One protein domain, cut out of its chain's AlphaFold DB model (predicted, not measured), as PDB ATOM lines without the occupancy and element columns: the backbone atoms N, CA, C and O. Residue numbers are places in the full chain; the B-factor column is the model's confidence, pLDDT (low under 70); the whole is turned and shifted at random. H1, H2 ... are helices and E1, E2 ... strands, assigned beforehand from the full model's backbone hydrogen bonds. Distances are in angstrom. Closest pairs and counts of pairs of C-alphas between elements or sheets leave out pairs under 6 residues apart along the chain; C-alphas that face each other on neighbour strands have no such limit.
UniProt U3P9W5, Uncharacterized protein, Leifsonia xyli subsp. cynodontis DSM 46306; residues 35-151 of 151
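This is residues 35 to 151 of the 151 residues of an uncharacterized protein of Leifsonia xyli subsp. cynodontis DSM 46306 (UniProt U3P9W5). What is the shape? A twisted sheet of five strands has the long helix H1 packed along one face, two layers in all, and short H2 sits on H1 away from the sheet. What is the make-up? The 117 printed residues hold E1 H1 H2 E2 E3 E4 E5 in chain order, of mixed class, helices and strands; the mixed sheet runs E1 E2 E5 E4 E3. How large is it? It is compact, with a radius of gyration of the C-alphas of 12.9 A and spans of 39 by 28 by 27 A.

How does the sheet begin? E1, residues 35 to 38, is parallel to E2, residues 91 to 97, at 15 degrees, with N 37 and O 93 2.9 A apart. With H1, residues 44 to 61, and H2, residues 78 to 81, between these parallel neighbours, they form a strand-helix-strand unit with a left-handed crossover. How does it go on? E5, residues 141 to 150, is parallel to E2 at 21 degrees, N 144 and O 92 being 2.8 A apart. E3, residues 113 to 119, E4, residues 128 to 138, and E5 form a meander, two antiparallel hairpins in a row, with N 132 and O 116 2.8 A apart and N 131 and O 147 2.8 A apart. Where are the helices? H1 is on the sheet; its closest C-alphas to E4 are Ala 51 and Ile 132, 6.3 A. H1 touches H2 with residues 48 to 53 alone, the C-alphas of Arg 49 and Trp 80 closest at 4.9 A. Every O i to N i+4 pair in H1 is within hydrogen-bond range; H2 is too short for one.

Where does E1 begin? C-alpha 35 is at (191.836, 174.851, 216.505). How long are the longer elements? H1 spans 25.4 A, E4 29.9 A and E5 29.5 A, ending at C-alpha 150, (173.267, 163.647, 226.705).

Which links are long? H1 to H2 and E2 to E3. Is it cut or uncertain? The printed part has no cut, and no printed residue is under 70 in pLDDT.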
ATOM      1  N   THR A  35     191.767 174.819 215.044       92.94
ATOM      2  CA  THR A  35     191.836 174.851 216.505       92.94
ATOM      3  C   THR A  35     190.545 174.348 217.131       92.94
ATOM      4  O   THR A  35     189.441 174.648 216.677       92.94
ATOM      5  N   THR A  36     190.679 173.562 218.197       91.44
ATOM      6  CA  THR A  36     189.554 173.086 219.001       91.44
ATOM      7  C   THR A  36     189.772 173.488 220.456       91.44
ATOM      8  O   THR A  36     190.883 173.411 220.987       91.44
ATOM      9  N   SER A  37     188.722 173.977 221.111       93.31
ATOM     10  CA  SER A  37     188.773 174.418 222.506       93.31
ATOM     11  C   SER A  37     187.462 174.124 223.241       93.31
ATOM     12  O   SER A  37     186.448 173.784 222.636       93.31
ATOM     13  N   GLY A  38     187.463 174.236 224.571       91.44
ATOM     14  CA  GLY A  38     186.273 173.983 225.388       91.44
ATOM     15  C   GLY A  38     186.006 172.499 225.666       91.44
ATOM     16  O   GLY A  38     186.919 171.673 225.679       91.44
ATOM     17  N   ASP A  39     184.751 172.168 225.973       91.19
ATOM     18  CA  ASP A  39     184.349 170.818 226.376       91.19
ATOM     19  C   ASP A  39     183.885 169.983 225.175       91.19
ATOM     20  O   ASP A  39     182.729 170.056 224.753       91.19
ATOM     21  N   PHE A  40     184.791 169.132 224.690       87.12
ATOM     22  CA  PHE A  40     184.520 168.018 223.777       87.12
ATOM     23  C   PHE A  40     184.765 166.658 224.448       87.12
ATOM     24  O   PHE A  40     185.088 165.683 223.777       87.12
ATOM     25  N   SER A  41     184.648 166.562 225.778       82.62
ATOM     26  CA  SER A  41     185.052 165.384 226.573       82.62
ATOM     27  C   SER A  41     184.421 164.048 226.142       82.62
ATOM     28  O   SER A  41     184.873 162.978 226.552       82.62
ATOM     29  N   TRP A  42     183.410 164.080 225.277       74.56
ATOM     30  CA  TRP A  42     182.755 162.926 224.684       74.56
ATOM     31  C   TRP A  42     183.125 162.774 223.200       74.56
ATOM     32  O   TRP A  42     182.975 163.707 222.422       74.56
ATOM     33  N   ARG A  43     183.565 161.574 222.783       71.19
ATOM     34  CA  ARG A  43     183.895 161.231 221.375       71.19
ATOM     35  C   ARG A  43     184.573 162.379 220.596       71.19
ATOM     36  O   ARG A  43     184.236 162.576 219.428       71.19
ATOM     37  N   SER A  44     185.504 163.095 221.239       79.12
ATOM     38  CA  SER A  44     185.966 164.434 220.839       79.12
ATOM     39  C   SER A  44     186.218 164.548 219.337       79.12
ATOM     40  O   SER A  44     185.553 165.314 218.649       79.12
ATOM     41  N   THR A  45     187.018 163.634 218.791       88.88
ATOM     42  CA  THR A  45     187.369 163.592 217.369       88.88
ATOM     43  C   THR A  45     186.156 163.473 216.442       88.88
ATOM     44  O   THR A  45     186.045 164.185 215.452       88.88
ATOM     45  N   GLY A  46     185.205 162.582 216.736       90.00
ATOM     46  CA  GLY A  46     184.040 162.399 215.867       90.00
ATOM     47  C   GLY A  46     183.104 163.608 215.872       90.00
ATOM     48  O   GLY A  46     182.465 163.907 214.867       90.00
ATOM     49  N   VAL A  47     183.036 164.309 217.001       90.38
ATOM     50  CA  VAL A  47     182.224 165.516 217.194       90.38
ATOM     51  C   VAL A  47     182.836 166.696 216.471       90.38
ATOM     52  O   VAL A  47     182.143 167.364 215.707       90.38
ATOM     53  N   GLU A  48     184.134 166.896 216.672       94.12
ATOM     54  CA  GLU A  48     184.936 167.915 216.005       94.12
ATOM     55  C   GLU A  48     184.807 167.777 214.485       94.12
ATOM     56  O   GLU A  48     184.413 168.726 213.816       94.12
ATOM     57  N   ARG A  49     184.978 166.567 213.938       95.44
ATOM     58  CA  ARG A  49     184.834 166.308 212.495       95.44
ATOM     59  C   ARG A  49     183.430 166.593 211.955       95.44
ATOM     60  O   ARG A  49     183.270 167.190 210.890       95.44
ATOM     61  N   LEU A  50     182.388 166.170 212.675       95.38
ATOM     62  CA  LEU A  50     180.996 166.460 212.304       95.38
ATOM     63  C   LEU A  50     180.716 167.971 212.313       95.38
ATOM     64  O   LEU A  50     180.048 168.473 211.404       95.38
ATOM     65  N   ALA A  51     181.224 168.680 213.322       96.19
ATOM     66  CA  ALA A  51     181.088 170.124 213.461       96.19
ATOM     67  C   ALA A  51     181.854 170.879 212.372       96.19
ATOM     68  O   ALA A  51     181.267 171.744 211.725       96.19
ATOM     69  N   ASN A  52     183.104 170.494 212.099       96.81
ATOM     70  CA  ASN A  52     183.917 171.043 211.018       96.81
ATOM     71  C   ASN A  52     183.218 170.888 209.663       96.81
ATOM     72  O   ASN A  52     183.058 171.859 208.923       96.81
ATOM     73  N   CYS A  53     182.702 169.691 209.364       97.31
ATOM     74  CA  CYS A  53     181.964 169.471 208.126       97.31
ATOM     75  C   CYS A  53     180.757 170.397 208.001       97.31
ATOM     76  O   CYS A  53     180.577 171.049 206.971       97.31
ATOM     77  N   ALA A  54     179.939 170.495 209.048       97.50
ATOM     78  CA  ALA A  54     178.756 171.340 209.018       97.50
ATOM     79  C   ALA A  54     179.115 172.832 208.871       97.50
ATOM     80  O   ALA A  54     178.532 173.515 208.029       97.50
ATOM     81  N   ALA A  55     180.099 173.316 209.636       97.06
ATOM     82  CA  ALA A  55     180.592 174.691 209.569       97.06
ATOM     83  C   ALA A  55     181.165 175.020 208.180       97.06
ATOM     84  O   ALA A  55     180.850 176.061 207.604       97.06
ATOM     85  N   THR A  56     181.917 174.089 207.591       96.69
ATOM     86  CA  THR A  56     182.444 174.200 206.227       96.69
ATOM     87  C   THR A  56     181.325 174.286 205.187       96.69
ATOM     88  O   THR A  56     181.396 175.119 204.285       96.69
ATOM     89  N   GLN A  57     180.279 173.453 205.284       97.12
ATOM     90  CA  GLN A  57     179.147 173.506 204.346       97.12
ATOM     91  C   GLN A  57     178.372 174.820 204.455       97.12
ATOM     92  O   GLN A  57     177.980 175.393 203.436       97.12
ATOM     93  N   TRP A  58     178.201 175.327 205.674       97.00
ATOM     94  CA  TRP A  58     177.612 176.638 205.894       97.00
ATOM     95  C   TRP A  58     178.460 177.748 205.267       97.00
ATOM     96  O   TRP A  58     177.946 178.532 204.475       97.00
ATOM     97  N   TYR A  59     179.768 177.770 205.537       96.06
ATOM     98  CA  TYR A  59     180.668 178.807 205.023       96.06
ATOM     99  C   TYR A  59     180.751 178.791 203.491       96.06
ATOM    100  O   TYR A  59     180.618 179.819 202.833       96.06
ATOM    101  N   ASN A  60     180.964 177.611 202.907       95.50
ATOM    102  CA  ASN A  60     181.238 177.476 201.478       95.50
ATOM    103  C   ASN A  60     179.989 177.576 200.601       95.50
ATOM    104  O   ASN A  60     180.112 177.937 199.428       95.50
ATOM    105  N   ASN A  61     178.833 177.158 201.126       95.50
ATOM    106  CA  ASN A  61     177.631 176.915 200.331       95.50
ATOM    107  C   ASN A  61     176.348 177.496 200.961       95.50
ATOM    108  O   ASN A  61     175.282 177.359 200.369       95.50
ATOM    109  N   GLY A  62     176.417 178.116 202.144       94.88
ATOM    110  CA  GLY A  62     175.256 178.683 202.841       94.88
ATOM    111  C   GLY A  62     174.260 177.644 203.368       94.88
ATOM    112  O   GLY A  62     173.113 177.986 203.647       94.88
ATOM    113  N   GLN A  63     174.658 176.373 203.469       96.88
ATOM    114  CA  GLN A  63     173.754 175.284 203.842       96.88
ATOM    115  C   GLN A  63     173.504 175.223 205.351       96.88
ATOM    116  O   GLN A  63     174.411 175.439 206.155       96.88
ATOM    117  N   VAL A  64     172.280 174.852 205.732       96.50
ATOM    118  CA  VAL A  64     171.853 174.655 207.124       96.50
ATOM    119  C   VAL A  64     170.954 173.424 207.258       96.50
ATOM    120  O   VAL A  64     170.327 172.973 206.304       96.50
ATOM    121  N   GLY A  65     170.860 172.875 208.467       94.19
ATOM    122  CA  GLY A  65     169.896 171.844 208.835       94.19
ATOM    123  C   GLY A  65     169.942 170.612 207.930       94.19
ATOM    124  O   GLY A  65     170.959 169.917 207.855       94.19
ATOM    125  N   SER A  66     168.811 170.314 207.288       92.50
ATOM    126  CA  SER A  66     168.648 169.163 206.394       92.50
ATOM    127  C   SER A  66     169.425 169.282 205.086       92.50
ATOM    128  O   SER A  66     169.730 168.251 204.491       92.50
ATOM    129  N   ASP A  67     169.778 170.497 204.660       94.19
ATOM    130  CA  ASP A  67     170.456 170.730 203.379       94.19
ATOM    131  C   ASP A  67     171.916 170.254 203.418       94.19
ATOM    132  O   ASP A  67     172.523 169.952 202.392       94.19
ATOM    133  N   ILE A  68     172.473 170.118 204.624       94.25
ATOM    134  CA  ILE A  68     173.786 169.523 204.866       94.25
ATOM    135  C   ILE A  68     173.641 167.993 204.826       94.25
ATOM    136  O   ILE A  68     173.511 167.338 205.864       94.25
ATOM    137  N   THR A  69     173.672 167.394 203.639       88.06
ATOM    138  CA  THR A  69     173.512 165.935 203.463       88.06
ATOM    139  C   THR A  69     174.818 165.152 203.616       88.06
ATOM    140  O   THR A  69     174.808 163.995 204.033       88.06
ATOM    141  N   ASN A  70     175.957 165.787 203.332       86.06
ATOM    142  CA  ASN A  70     177.237 165.097 203.111       86.06
ATOM    143  C   ASN A  70     178.087 164.916 204.378       86.06
ATOM    144  O   ASN A  70     179.180 164.367 204.317       86.06
ATOM    145  N   CYS A  71     177.594 165.365 205.533       92.31
ATOM    146  CA  CYS A  71     178.362 165.359 206.779       92.31
ATOM    147  C   CYS A  71     178.041 164.192 207.715       92.31
ATOM    148  O   CYS A  71     178.594 164.128 208.803       92.31
ATOM    149  N   THR A  72     177.139 163.278 207.357       84.75
ATOM    150  CA  THR A  72     176.697 162.209 208.275       84.75
ATOM    151  C   THR A  72     177.814 161.211 208.605       84.75
ATOM    152  O   THR A  72     177.870 160.707 209.724       84.75
ATOM    153  N   SER A  73     178.731 160.959 207.666       88.12
ATOM    154  CA  SER A  73     179.898 160.080 207.843       88.12
ATOM    155  C   SER A  73     181.160 160.808 208.318       88.12
ATOM    156  O   SER A  73     182.175 160.155 208.560       88.12
ATOM    157  N   ALA A  74     181.114 162.136 208.480       92.56
ATOM    158  CA  ALA A  74     182.298 162.936 208.802       92.56
ATOM    159  C   ALA A  74     182.948 162.513 210.127       92.56
ATOM    160  O   ALA A  74     184.166 162.489 210.232       92.56
ATOM    161  N   GLY A  75     182.162 162.063 211.113       90.31
ATOM    162  CA  GLY A  75     182.686 161.635 212.416       90.31
ATOM    163  C   GLY A  75     183.705 160.485 212.369       90.31
ATOM    164  O   GLY A  75     184.472 160.306 213.311       90.31
ATOM    165  N   SER A  76     183.747 159.714 211.281       91.06
ATOM    166  CA  SER A  76     184.709 158.621 211.074       91.06
ATOM    167  C   SER A  76     185.784 158.925 210.030       91.06
ATOM    168  O   SER A  76     186.640 158.078 209.795       91.06
ATOM    169  N   ASP A  77     185.747 160.099 209.407       93.06
ATOM    170  CA  ASP A  77     186.596 160.438 208.270       93.06
ATOM    171  C   ASP A  77     187.686 161.446 208.687       93.06
ATOM    172  O   ASP A  77     187.355 162.593 208.993       93.06
ATOM    173  N   PRO A  78     188.972 161.039 208.721       91.88
ATOM    174  CA  PRO A  78     190.081 161.913 209.107       91.88
ATOM    175  C   PRO A  78     190.320 163.061 208.125       91.88
ATOM    176  O   PRO A  78     191.074 163.970 208.454       91.88
ATOM    177  N   TYR A  79     189.674 163.058 206.950       91.81
ATOM    178  CA  TYR A  79     189.645 164.229 206.078       91.81
ATOM    179  C   TYR A  79     189.288 165.492 206.869       91.81
ATOM    180  O   TYR A  79     189.960 166.492 206.691       91.81
ATOM    181  N   TRP A  80     188.332 165.405 207.803       94.44
ATOM    182  CA  TRP A  80     187.804 166.526 208.590       94.44
ATOM    183  C   TRP A  80     188.653 166.949 209.799       94.44
ATOM    184  O   TRP A  80     188.163 167.711 210.634       94.44
ATOM    185  N   ASP A  81     189.894 166.475 209.910       91.75
ATOM    186  CA  ASP A  81     190.837 166.913 210.951       91.75
ATOM    187  C   ASP A  81     191.598 168.204 210.566       91.75
ATOM    188  O   ASP A  81     192.510 168.605 211.283       91.75
ATOM    189  N   GLY A  82     191.238 168.855 209.450       90.00
ATOM    190  CA  GLY A  82     191.880 170.083 208.966       90.00
ATOM    191  C   GLY A  82     190.907 171.122 208.396       90.00
ATOM    192  O   GLY A  82     189.691 171.050 208.581       90.00
ATOM    193  N   VAL A  83     191.438 172.128 207.699       93.44
ATOM    194  CA  VAL A  83     190.649 173.241 207.138       93.44
ATOM    195  C   VAL A  83     190.169 172.943 205.714       93.44
ATOM    196  O   VAL A  83     190.943 172.528 204.852       93.44
ATOM    197  N   HIS A  84     188.890 173.223 205.435       94.00
ATOM    198  CA  HIS A  84     188.257 172.960 204.128       94.00
ATOM    199  C   HIS A  84     187.433 174.138 203.585       94.00
ATOM    200  O   HIS A  84     186.506 173.967 202.782       94.00
ATOM    201  N   LEU A  85     187.739 175.353 204.031       92.94
ATOM    202  CA  LEU A  85     187.065 176.563 203.573       92.94
ATOM    203  C   LEU A  85     187.616 176.992 202.202       92.94
ATOM    204  O   LEU A  85     188.803 176.872 201.923       92.94
ATOM    205  N   LYS A  86     186.752 177.508 201.322       91.12
ATOM    206  CA  LYS A  86     187.128 177.946 199.962       91.12
ATOM    207  C   LYS A  86     187.856 179.293 199.930       91.12
ATOM    208  O   LYS A  86     188.527 179.588 198.949       91.12
ATOM    209  N   ALA A  87     187.639 180.137 200.937       90.06
ATOM    210  CA  ALA A  87     188.050 181.546 200.928       90.06
ATOM    211  C   ALA A  87     188.611 182.024 202.277       90.06
ATOM    212  O   ALA A  87     188.641 183.224 202.533       90.06
ATOM    213  N   ALA A  88     188.974 181.092 203.154       90.38
ATOM    214  CA  ALA A  88     189.585 181.375 204.442       90.38
ATOM    215  C   ALA A  88     190.464 180.193 204.853       90.38
ATOM    216  O   ALA A  88     190.312 179.091 204.330       90.38
ATOM    217  N   GLU A  89     191.370 180.436 205.789       90.38
ATOM    218  CA  GLU A  89     192.380 179.454 206.187       90.38
ATOM    219  C   GLU A  89     192.235 179.038 207.646       90.38
ATOM    220  O   GLU A  89     192.977 178.180 208.080       90.38
ATOM    221  N   TYR A  90     191.280 179.590 208.400       93.19
ATOM    222  CA  TYR A  90     191.132 179.291 209.823       93.19
ATOM    223  C   TYR A  90     189.759 178.712 210.166       93.19
ATOM    224  O   TYR A  90     188.720 179.227 209.741       93.19
ATOM    225  N   VAL A  91     189.757 177.665 210.981       95.56
ATOM    226  CA  VAL A  91     188.582 177.079 211.619       95.56
ATOM    227  C   VAL A  91     188.861 176.967 213.113       95.56
ATOM    228  O   VAL A  91     189.846 176.361 213.535       95.56
ATOM    229  N   GLU A  92     187.953 177.502 213.916       96.00
ATOM    230  CA  GLU A  92     187.918 177.289 215.357       96.00
ATOM    231  C   GLU A  92     186.612 176.608 215.747       96.00
ATOM    232  O   GLU A  92     185.526 177.055 215.369       96.00
ATOM    233  N   LEU A  93     186.711 175.537 216.530       96.81
ATOM    234  CA  LEU A  93     185.564 174.876 217.136       96.81
ATOM    235  C   LEU A  93     185.606 175.042 218.654       96.81
ATOM    236  O   LEU A  93     186.561 174.619 219.304       96.81
ATOM    237  N   ILE A  94     184.537 175.593 219.225       96.19
ATOM    238  CA  ILE A  94     184.408 175.802 220.670       96.19
ATOM    239  C   ILE A  94     183.309 174.891 221.214       96.19
ATOM    240  O   ILE A  94     182.126 175.087 220.933       96.19
ATOM    241  N   GLY A  95     183.693 173.887 221.995       95.19
ATOM    242  CA  GLY A  95     182.786 172.936 222.630       95.19
ATOM    243  C   GLY A  95     182.225 173.467 223.945       95.19
ATOM    244  O   GLY A  95     182.949 174.014 224.777       95.19
ATOM    245  N   GLU A  96     180.931 173.275 224.169       95.06
ATOM    246  CA  GLU A  96     180.272 173.647 225.415       95.06
ATOM    247  C   GLU A  96     179.231 172.600 225.803       95.06
ATOM    248  O   GLU A  96     178.244 172.373 225.098       95.06
ATOM    249  N   ARG A  97     179.415 171.987 226.973       93.88
ATOM    250  CA  ARG A  97     178.382 171.143 227.560       93.88
ATOM    251  C   ARG A  97     177.316 172.011 228.216       93.88
ATOM    252  O   ARG A  97     177.610 172.774 229.132       93.88
ATOM    253  N   VAL A  98     176.066 171.823 227.812       93.81
ATOM    254  CA  VAL A  98     174.911 172.533 228.367       93.81
ATOM    255  C   VAL A  98     173.990 171.582 229.145       93.81
ATOM    256  O   VAL A  98     174.025 170.364 228.936       93.81
ATOM    257  N   PRO A  99     173.150 172.097 230.062       91.94
ATOM    258  CA  PRO A  99     172.135 171.285 230.724       91.94
ATOM    259  C   PRO A  99     171.121 170.706 229.727       91.94
ATOM    260  O   PRO A  99     170.670 171.398 228.813       91.94
ATOM    261  N   TYR A 100     170.727 169.449 229.938       90.88
ATOM    262  CA  TYR A 100     169.637 168.831 229.183       90.88
ATOM    263  C   TYR A 100     168.312 169.559 229.432       90.88
ATOM    264  O   TYR A 100     168.014 169.977 230.554       90.88
ATOM    265  N   ARG A 101     167.499 169.666 228.381       87.69
ATOM    266  CA  ARG A 101     166.192 170.320 228.393       87.69
ATOM    267  C   ARG A 101     165.170 169.461 227.661       87.69
ATOM    268  O   ARG A 101     165.251 169.301 226.451       87.69
ATOM    269  N   SER A 102     164.189 168.934 228.391       86.50
ATOM    270  CA  SER A 102     163.152 168.054 227.830       86.50
ATOM    271  C   SER A 102     162.169 168.765 226.897       86.50
ATOM    272  O   SER A 102     161.438 168.107 226.166       86.50
ATOM    273  N   ASP A 103     162.111 170.096 226.947       86.38
ATOM    274  CA  ASP A 103     161.291 170.934 226.070       86.38
ATOM    275  C   ASP A 103     161.968 171.239 224.725       86.38
ATOM    276  O   ASP A 103     161.373 171.894 223.869       86.38
ATOM    277  N   GLN A 104     163.205 170.774 224.520       85.94
ATOM    278  CA  GLN A 104     163.991 171.037 223.321       85.94
ATOM    279  C   GLN A 104     164.449 169.733 222.669       85.94
ATOM    280  O   GLN A 104     164.899 168.797 223.320       85.94
ATOM    281  N   ASN A 105     164.362 169.681 221.339       87.38
ATOM    282  CA  ASN A 105     164.872 168.542 220.575       87.38
ATOM    283  C   ASN A 105     166.405 168.549 220.483       87.38
ATOM    284  O   ASN A 105     167.012 167.486 220.354       87.38
ATOM    285  N   CYS A 106     167.007 169.736 220.529       93.19
ATOM    286  CA  CYS A 106     168.436 169.969 220.389       93.19
ATOM    287  C   CYS A 106     168.881 171.035 221.395       93.19
ATOM    288  O   CYS A 106     168.062 171.888 221.750       93.19
ATOM    289  N   PRO A 107     170.161 171.042 221.804       94.56
ATOM    290  CA  PRO A 107     170.744 172.136 222.571       94.56
ATOM    291  C   PRO A 107     170.429 173.498 221.947       94.56
ATOM    292  O   PRO A 107     170.387 173.630 220.719       94.56
ATOM    293  N   ALA A 108     170.238 174.519 222.780       91.81
ATOM    294  CA  ALA A 108     170.110 175.886 222.295       91.81
ATOM    295  C   ALA A 108     171.347 176.283 221.470       91.81
ATOM    296  O   ALA A 108     172.464 175.867 221.776       91.81
ATOM    297  N   MET A 109     171.146 177.076 220.415       92.69
ATOM    298  CA  MET A 109     172.268 177.624 219.656       92.69
ATOM    299  C   MET A 109     172.946 178.726 220.469       92.69
ATOM    300  O   MET A 109     172.272 179.626 220.972       92.69
ATOM    301  N   HIS A 110     174.270 178.686 220.552       92.25
ATOM    302  CA  HIS A 110     175.082 179.788 221.051       92.25
ATOM    303  C   HIS A 110     175.917 180.314 219.875       92.25
ATOM    304  O   HIS A 110     176.825 179.641 219.407       92.25
ATOM    305  N   GLY A 111     175.550 181.473 219.332       91.81
ATOM    306  CA  GLY A 111     176.099 182.020 218.088       91.81
ATOM    307  C   GLY A 111     175.053 182.868 217.360       91.81
ATOM    308  O   GLY A 111     173.904 182.944 217.797       91.81
ATOM    309  N   PHE A 112     175.433 183.507 216.254       93.75
ATOM    310  CA  PHE A 112     174.507 184.341 215.478       93.75
ATOM    311  C   PHE A 112     173.757 183.552 214.393       93.75
ATOM    312  O   PHE A 112     172.686 183.984 213.970       93.75
ATOM    313  N   ALA A 113     174.287 182.406 213.942       94.62
ATOM    314  CA  ALA A 113     173.653 181.587 212.910       94.62
ATOM    315  C   ALA A 113     173.614 180.107 213.292       94.62
ATOM    316  O   ALA A 113     174.645 179.485 213.531       94.62
ATOM    317  N   TYR A 114     172.418 179.518 213.297       96.69
ATOM    318  CA  TYR A 114     172.258 178.070 213.404       96.69
ATOM    319  C   TYR A 114     172.826 177.374 212.163       96.69
ATOM    320  O   TYR A 114     172.524 177.771 211.037       96.69
ATOM    321  N   VAL A 115     173.580 176.294 212.371       97.31
ATOM    322  CA  VAL A 115     174.092 175.445 211.291       97.31
ATOM    323  C   VAL A 115     173.359 174.119 211.276       97.31
ATOM    324  O   VAL A 115     172.670 173.814 210.306       97.31
ATOM    325  N   LYS A 116     173.500 173.299 212.323       96.50
ATOM    326  CA  LYS A 116     172.927 171.949 212.330       96.50
ATOM    327  C   LYS A 116     172.829 171.341 213.718       96.50
ATOM    328  O   LYS A 116     173.715 171.524 214.543       96.50
ATOM    329  N   CYS A 117     171.797 170.530 213.915       95.25
ATOM    330  CA  CYS A 117     171.668 169.628 215.045       95.25
ATOM    331  C   CYS A 117     171.972 168.178 214.648       95.25
ATOM    332  O   CYS A 117     171.517 167.697 213.605       95.25
ATOM    333  N   TYR A 118     172.704 167.468 215.505       93.81
ATOM    334  CA  TYR A 118     173.036 166.058 215.339       93.81
ATOM    335  C   TYR A 118     172.635 165.244 216.565       93.81
ATOM    336  O   TYR A 118     172.958 165.609 217.690       93.81
ATOM    337  N   TYR A 119     172.023 164.085 216.316       92.19
ATOM    338  CA  TYR A 119     171.872 163.004 217.290       92.19
ATOM    339  C   TYR A 119     172.999 162.001 217.067       92.19
ATOM    340  O   TYR A 119     172.892 161.110 216.218       92.19
ATOM    341  N   VAL A 120     174.116 162.177 217.764       89.12
ATOM    342  CA  VAL A 120     175.322 161.400 217.476       89.12
ATOM    343  C   VAL A 120     175.169 159.993 218.048       89.12
ATOM    344  O   VAL A 120     175.022 159.803 219.247       89.12
ATOM    345  N   GLY A 121     175.184 158.989 217.169       86.19
ATOM    346  CA  GLY A 121     174.862 157.606 217.535       86.19
ATOM    347  C   GLY A 121     173.359 157.292 217.579       86.19
ATOM    348  O   GLY A 121     172.995 156.168 217.912       86.19
ATOM    349  N   GLY A 122     172.490 158.241 217.205       88.12
ATOM    350  CA  GLY A 122     171.035 158.062 217.136       88.12
ATOM    351  C   GLY A 122     170.271 158.597 218.353       88.12
ATOM    352  O   GLY A 122     170.859 159.083 219.317       88.12
ATOM    353  N   ARG A 123     168.935 158.516 218.304       90.88
ATOM    354  CA  ARG A 123     168.006 159.052 219.321       90.88
ATOM    355  C   ARG A 123     167.756 158.060 220.463       90.88
ATOM    356  O   ARG A 123     166.649 157.545 220.594       90.88
ATOM    357  N   SER A 124     168.776 157.799 221.272       89.94
ATOM    358  CA  SER A 124     168.687 156.880 222.416       89.94
ATOM    359  C   SER A 124     169.292 157.508 223.667       89.94
ATOM    360  O   SER A 124     170.239 158.281 223.561       89.94
ATOM    361  N   HIS A 125     168.770 157.163 224.846       87.88
ATOM    362  CA  HIS A 125     169.328 157.625 226.123       87.88
ATOM    363  C   HIS A 125     170.810 157.240 226.240       87.88
ATOM    364  O   HIS A 125     171.201 156.130 225.871       87.88
ATOM    365  N   GLY A 126     171.633 158.160 226.739       85.88
ATOM    366  CA  GLY A 126     173.089 158.031 226.776       85.88
ATOM    367  C   GLY A 126     173.792 158.414 225.470       85.88
ATOM    368  O   GLY A 126     175.020 158.537 225.469       85.88
ATOM    369  N   ASN A 127     173.054 158.662 224.380       88.88
ATOM    370  CA  ASN A 127     173.629 159.267 223.186       88.88
ATOM    371  C   ASN A 127     173.606 160.798 223.282       88.88
ATOM    372  O   ASN A 127     172.622 161.391 223.729       88.88
ATOM    373  N   PRO A 128     174.676 161.457 222.838       89.19
ATOM    374  CA  PRO A 128     174.768 162.903 222.845       89.19
ATOM    375  C   PRO A 128     174.007 163.552 221.687       89.19
ATOM    376  O   PRO A 128     173.902 163.017 220.576       89.19
ATOM    377  N   VAL A 129     173.515 164.755 221.957       93.81
ATOM    378  CA  VAL A 129     172.896 165.649 220.977       93.81
ATOM    379  C   VAL A 129     173.665 166.945 220.993       93.81
ATOM    380  O   VAL A 129     173.965 167.476 222.060       93.81
ATOM    381  N   MET A 130     173.975 167.448 219.807       94.69
ATOM    382  CA  MET A 130     174.720 168.687 219.648       94.69
ATOM    383  C   MET A 130     174.045 169.624 218.664       94.69
ATOM    384  O   MET A 130     173.459 169.175 217.678       94.69
ATOM    385  N   THR A 131     174.200 170.915 218.917       96.94
ATOM    386  CA  THR A 131     173.861 172.005 218.011       96.94
ATOM    387  C   THR A 131     175.138 172.737 217.648       96.94
ATOM    388  O   THR A 131     175.887 173.159 218.523       96.94
ATOM    389  N   ILE A 132     175.362 172.899 216.350       97.25
ATOM    390  CA  ILE A 132     176.448 173.699 215.795       97.25
ATOM    391  C   ILE A 132     175.866 175.037 215.362       97.25
ATOM    392  O   ILE A 132     174.845 175.084 214.664       97.25
ATOM    393  N   ALA A 133     176.526 176.110 215.768       97.69
ATOM    394  CA  ALA A 133     176.193 177.471 215.398       97.69
ATOM    395  C   ALA A 133     177.463 178.250 215.051       97.69
ATOM    396  O   ALA A 133     178.533 177.960 215.574       97.69
ATOM    397  N   VAL A 134     177.349 179.237 214.172       97.38
ATOM    398  CA  VAL A 134     178.452 180.139 213.838       97.38
ATOM    399  C   VAL A 134     178.472 181.291 214.830       97.38
ATOM    400  O   VAL A 134     177.444 181.929 215.071       97.38
ATOM    401  N   GLU A 135     179.642 181.554 215.398       96.12
ATOM    402  CA  GLU A 135     179.897 182.675 216.303       96.12
ATOM    403  C   GLU A 135     180.560 183.842 215.570       96.12
ATOM    404  O   GLU A 135     180.197 184.996 215.787       96.12
ATOM    405  N   SER A 136     181.475 183.551 214.643       94.94
ATOM    406  CA  SER A 136     182.106 184.553 213.783       94.94
ATOM    407  C   SER A 136     182.483 183.954 212.423       94.94
ATOM    408  O   SER A 136     182.679 182.743 212.312       94.94
ATOM    409  N   TYR A 137     182.553 184.782 211.375       94.12
ATOM    410  CA  TYR A 137     183.056 184.375 210.060       94.12
ATOM    411  C   TYR A 137     183.619 185.570 209.275       94.12
ATOM    412  O   TYR A 137     183.207 186.712 209.485       94.12
ATOM    413  N   GLY A 138     184.534 185.313 208.340       88.38
ATOM    414  CA  GLY A 138     185.062 186.307 207.405       88.38
ATOM    415  C   GLY A 138     186.306 185.806 206.674       88.38
ATOM    416  O   GLY A 138     186.635 184.627 206.746       88.38
ATOM    417  N   TYR A 139     187.039 186.714 206.019       77.75
ATOM    418  CA  TYR A 139     188.285 186.385 205.300       77.75
ATOM    419  C   TYR A 139     189.338 185.690 206.172       77.75
ATOM    420  O   TYR A 139     190.179 184.962 205.658       77.75
ATOM    421  N   GLY A 140     189.290 185.927 207.485       80.94
ATOM    422  CA  GLY A 140     190.196 185.307 208.438       80.94
ATOM    423  C   GLY A 140     189.848 183.863 208.774       80.94
ATOM    424  O   GLY A 140     190.765 183.148 209.138       80.94
ATOM    425  N   GLY A 141     188.588 183.420 208.650       92.38
ATOM    426  CA  GLY A 141     188.157 182.106 209.134       92.38
ATOM    427  C   GLY A 141     186.691 182.001 209.530       92.38
ATOM    428  O   GLY A 141     185.881 182.889 209.254       92.38
ATOM    429  N   ILE A 142     186.376 180.908 210.219       95.94
ATOM    430  CA  ILE A 142     185.099 180.677 210.895       95.94
ATOM    431  C   ILE A 142     185.340 180.188 212.325       95.94
ATOM    432  O   ILE A 142     186.120 179.263 212.541       95.94
ATOM    433  N   THR A 143     184.620 180.762 213.287       96.81
ATOM    434  CA  THR A 143     184.483 180.188 214.631       96.81
ATOM    435  C   THR A 143     183.087 179.595 214.748       96.81
ATOM    436  O   THR A 143     182.085 180.306 214.600       96.81
ATOM    437  N   ALA A 144     183.009 178.297 215.019       97.38
ATOM    438  CA  ALA A 144     181.764 177.593 215.269       97.38
ATOM    439  C   ALA A 144     181.707 177.097 216.714       97.38
ATOM    440  O   ALA A 144     182.659 176.532 217.249       97.38
ATOM    441  N   ARG A 145     180.549 177.268 217.340       97.19
ATOM    442  CA  ARG A 145     180.274 176.798 218.689       97.19
ATOM    443  C   ARG A 145     179.419 175.542 218.643       97.19
ATOM    444  O   ARG A 145     178.449 175.459 217.886       97.19
ATOM    445  N   VAL A 146     179.790 174.570 219.466       97.00
ATOM    446  CA  VAL A 146     179.150 173.261 219.572       97.00
ATOM    447  C   VAL A 146     178.576 173.110 220.973       97.00
ATOM    448  O   VAL A 146     179.269 172.708 221.908       97.00
ATOM    449  N   SER A 147     177.294 173.421 221.118       95.88
ATOM    450  CA  SER A 147     176.556 173.206 222.363       95.88
ATOM    451  C   SER A 147     176.033 171.775 222.395       95.88
ATOM    452  O   SER A 147     175.410 171.340 221.426       95.88
ATOM    453  N   TRP A 148     176.251 171.029 223.479       94.44
ATOM    454  CA  TRP A 148     175.859 169.615 223.542       94.44
ATOM    455  C   TRP A 148     175.376 169.150 224.922       94.44
ATOM    456  O   TRP A 148     175.741 169.709 225.954       94.44
ATOM    457  N   TYR A 149     174.567 168.089 224.938       92.88
ATOM    458  CA  TYR A 149     174.155 167.355 226.141       92.88
ATOM    459  C   TYR A 149     174.001 165.854 225.842       92.88
ATOM    460  O   TYR A 149     174.061 165.445 224.684       92.88
ATOM    461  N   TYR A 150     173.733 165.035 226.865       90.50
ATOM    462  CA  TYR A 150     173.267 163.647 226.705       90.50
ATOM    463  C   TYR A 150     171.735 163.557 226.761       90.50
ATOM    464  O   TYR A 150     171.126 164.280 227.552       90.50
ATOM    465  N   LEU A 151     171.142 162.698 225.920       85.88
ATOM    466  CA  LEU A 151     169.740 162.262 226.031       85.88
ATOM    467  C   LEU A 151     169.515 161.339 227.222       85.88
ATOM    468  O   LEU A 151     170.448 160.564 227.541       85.88
TER     469      LEU A 151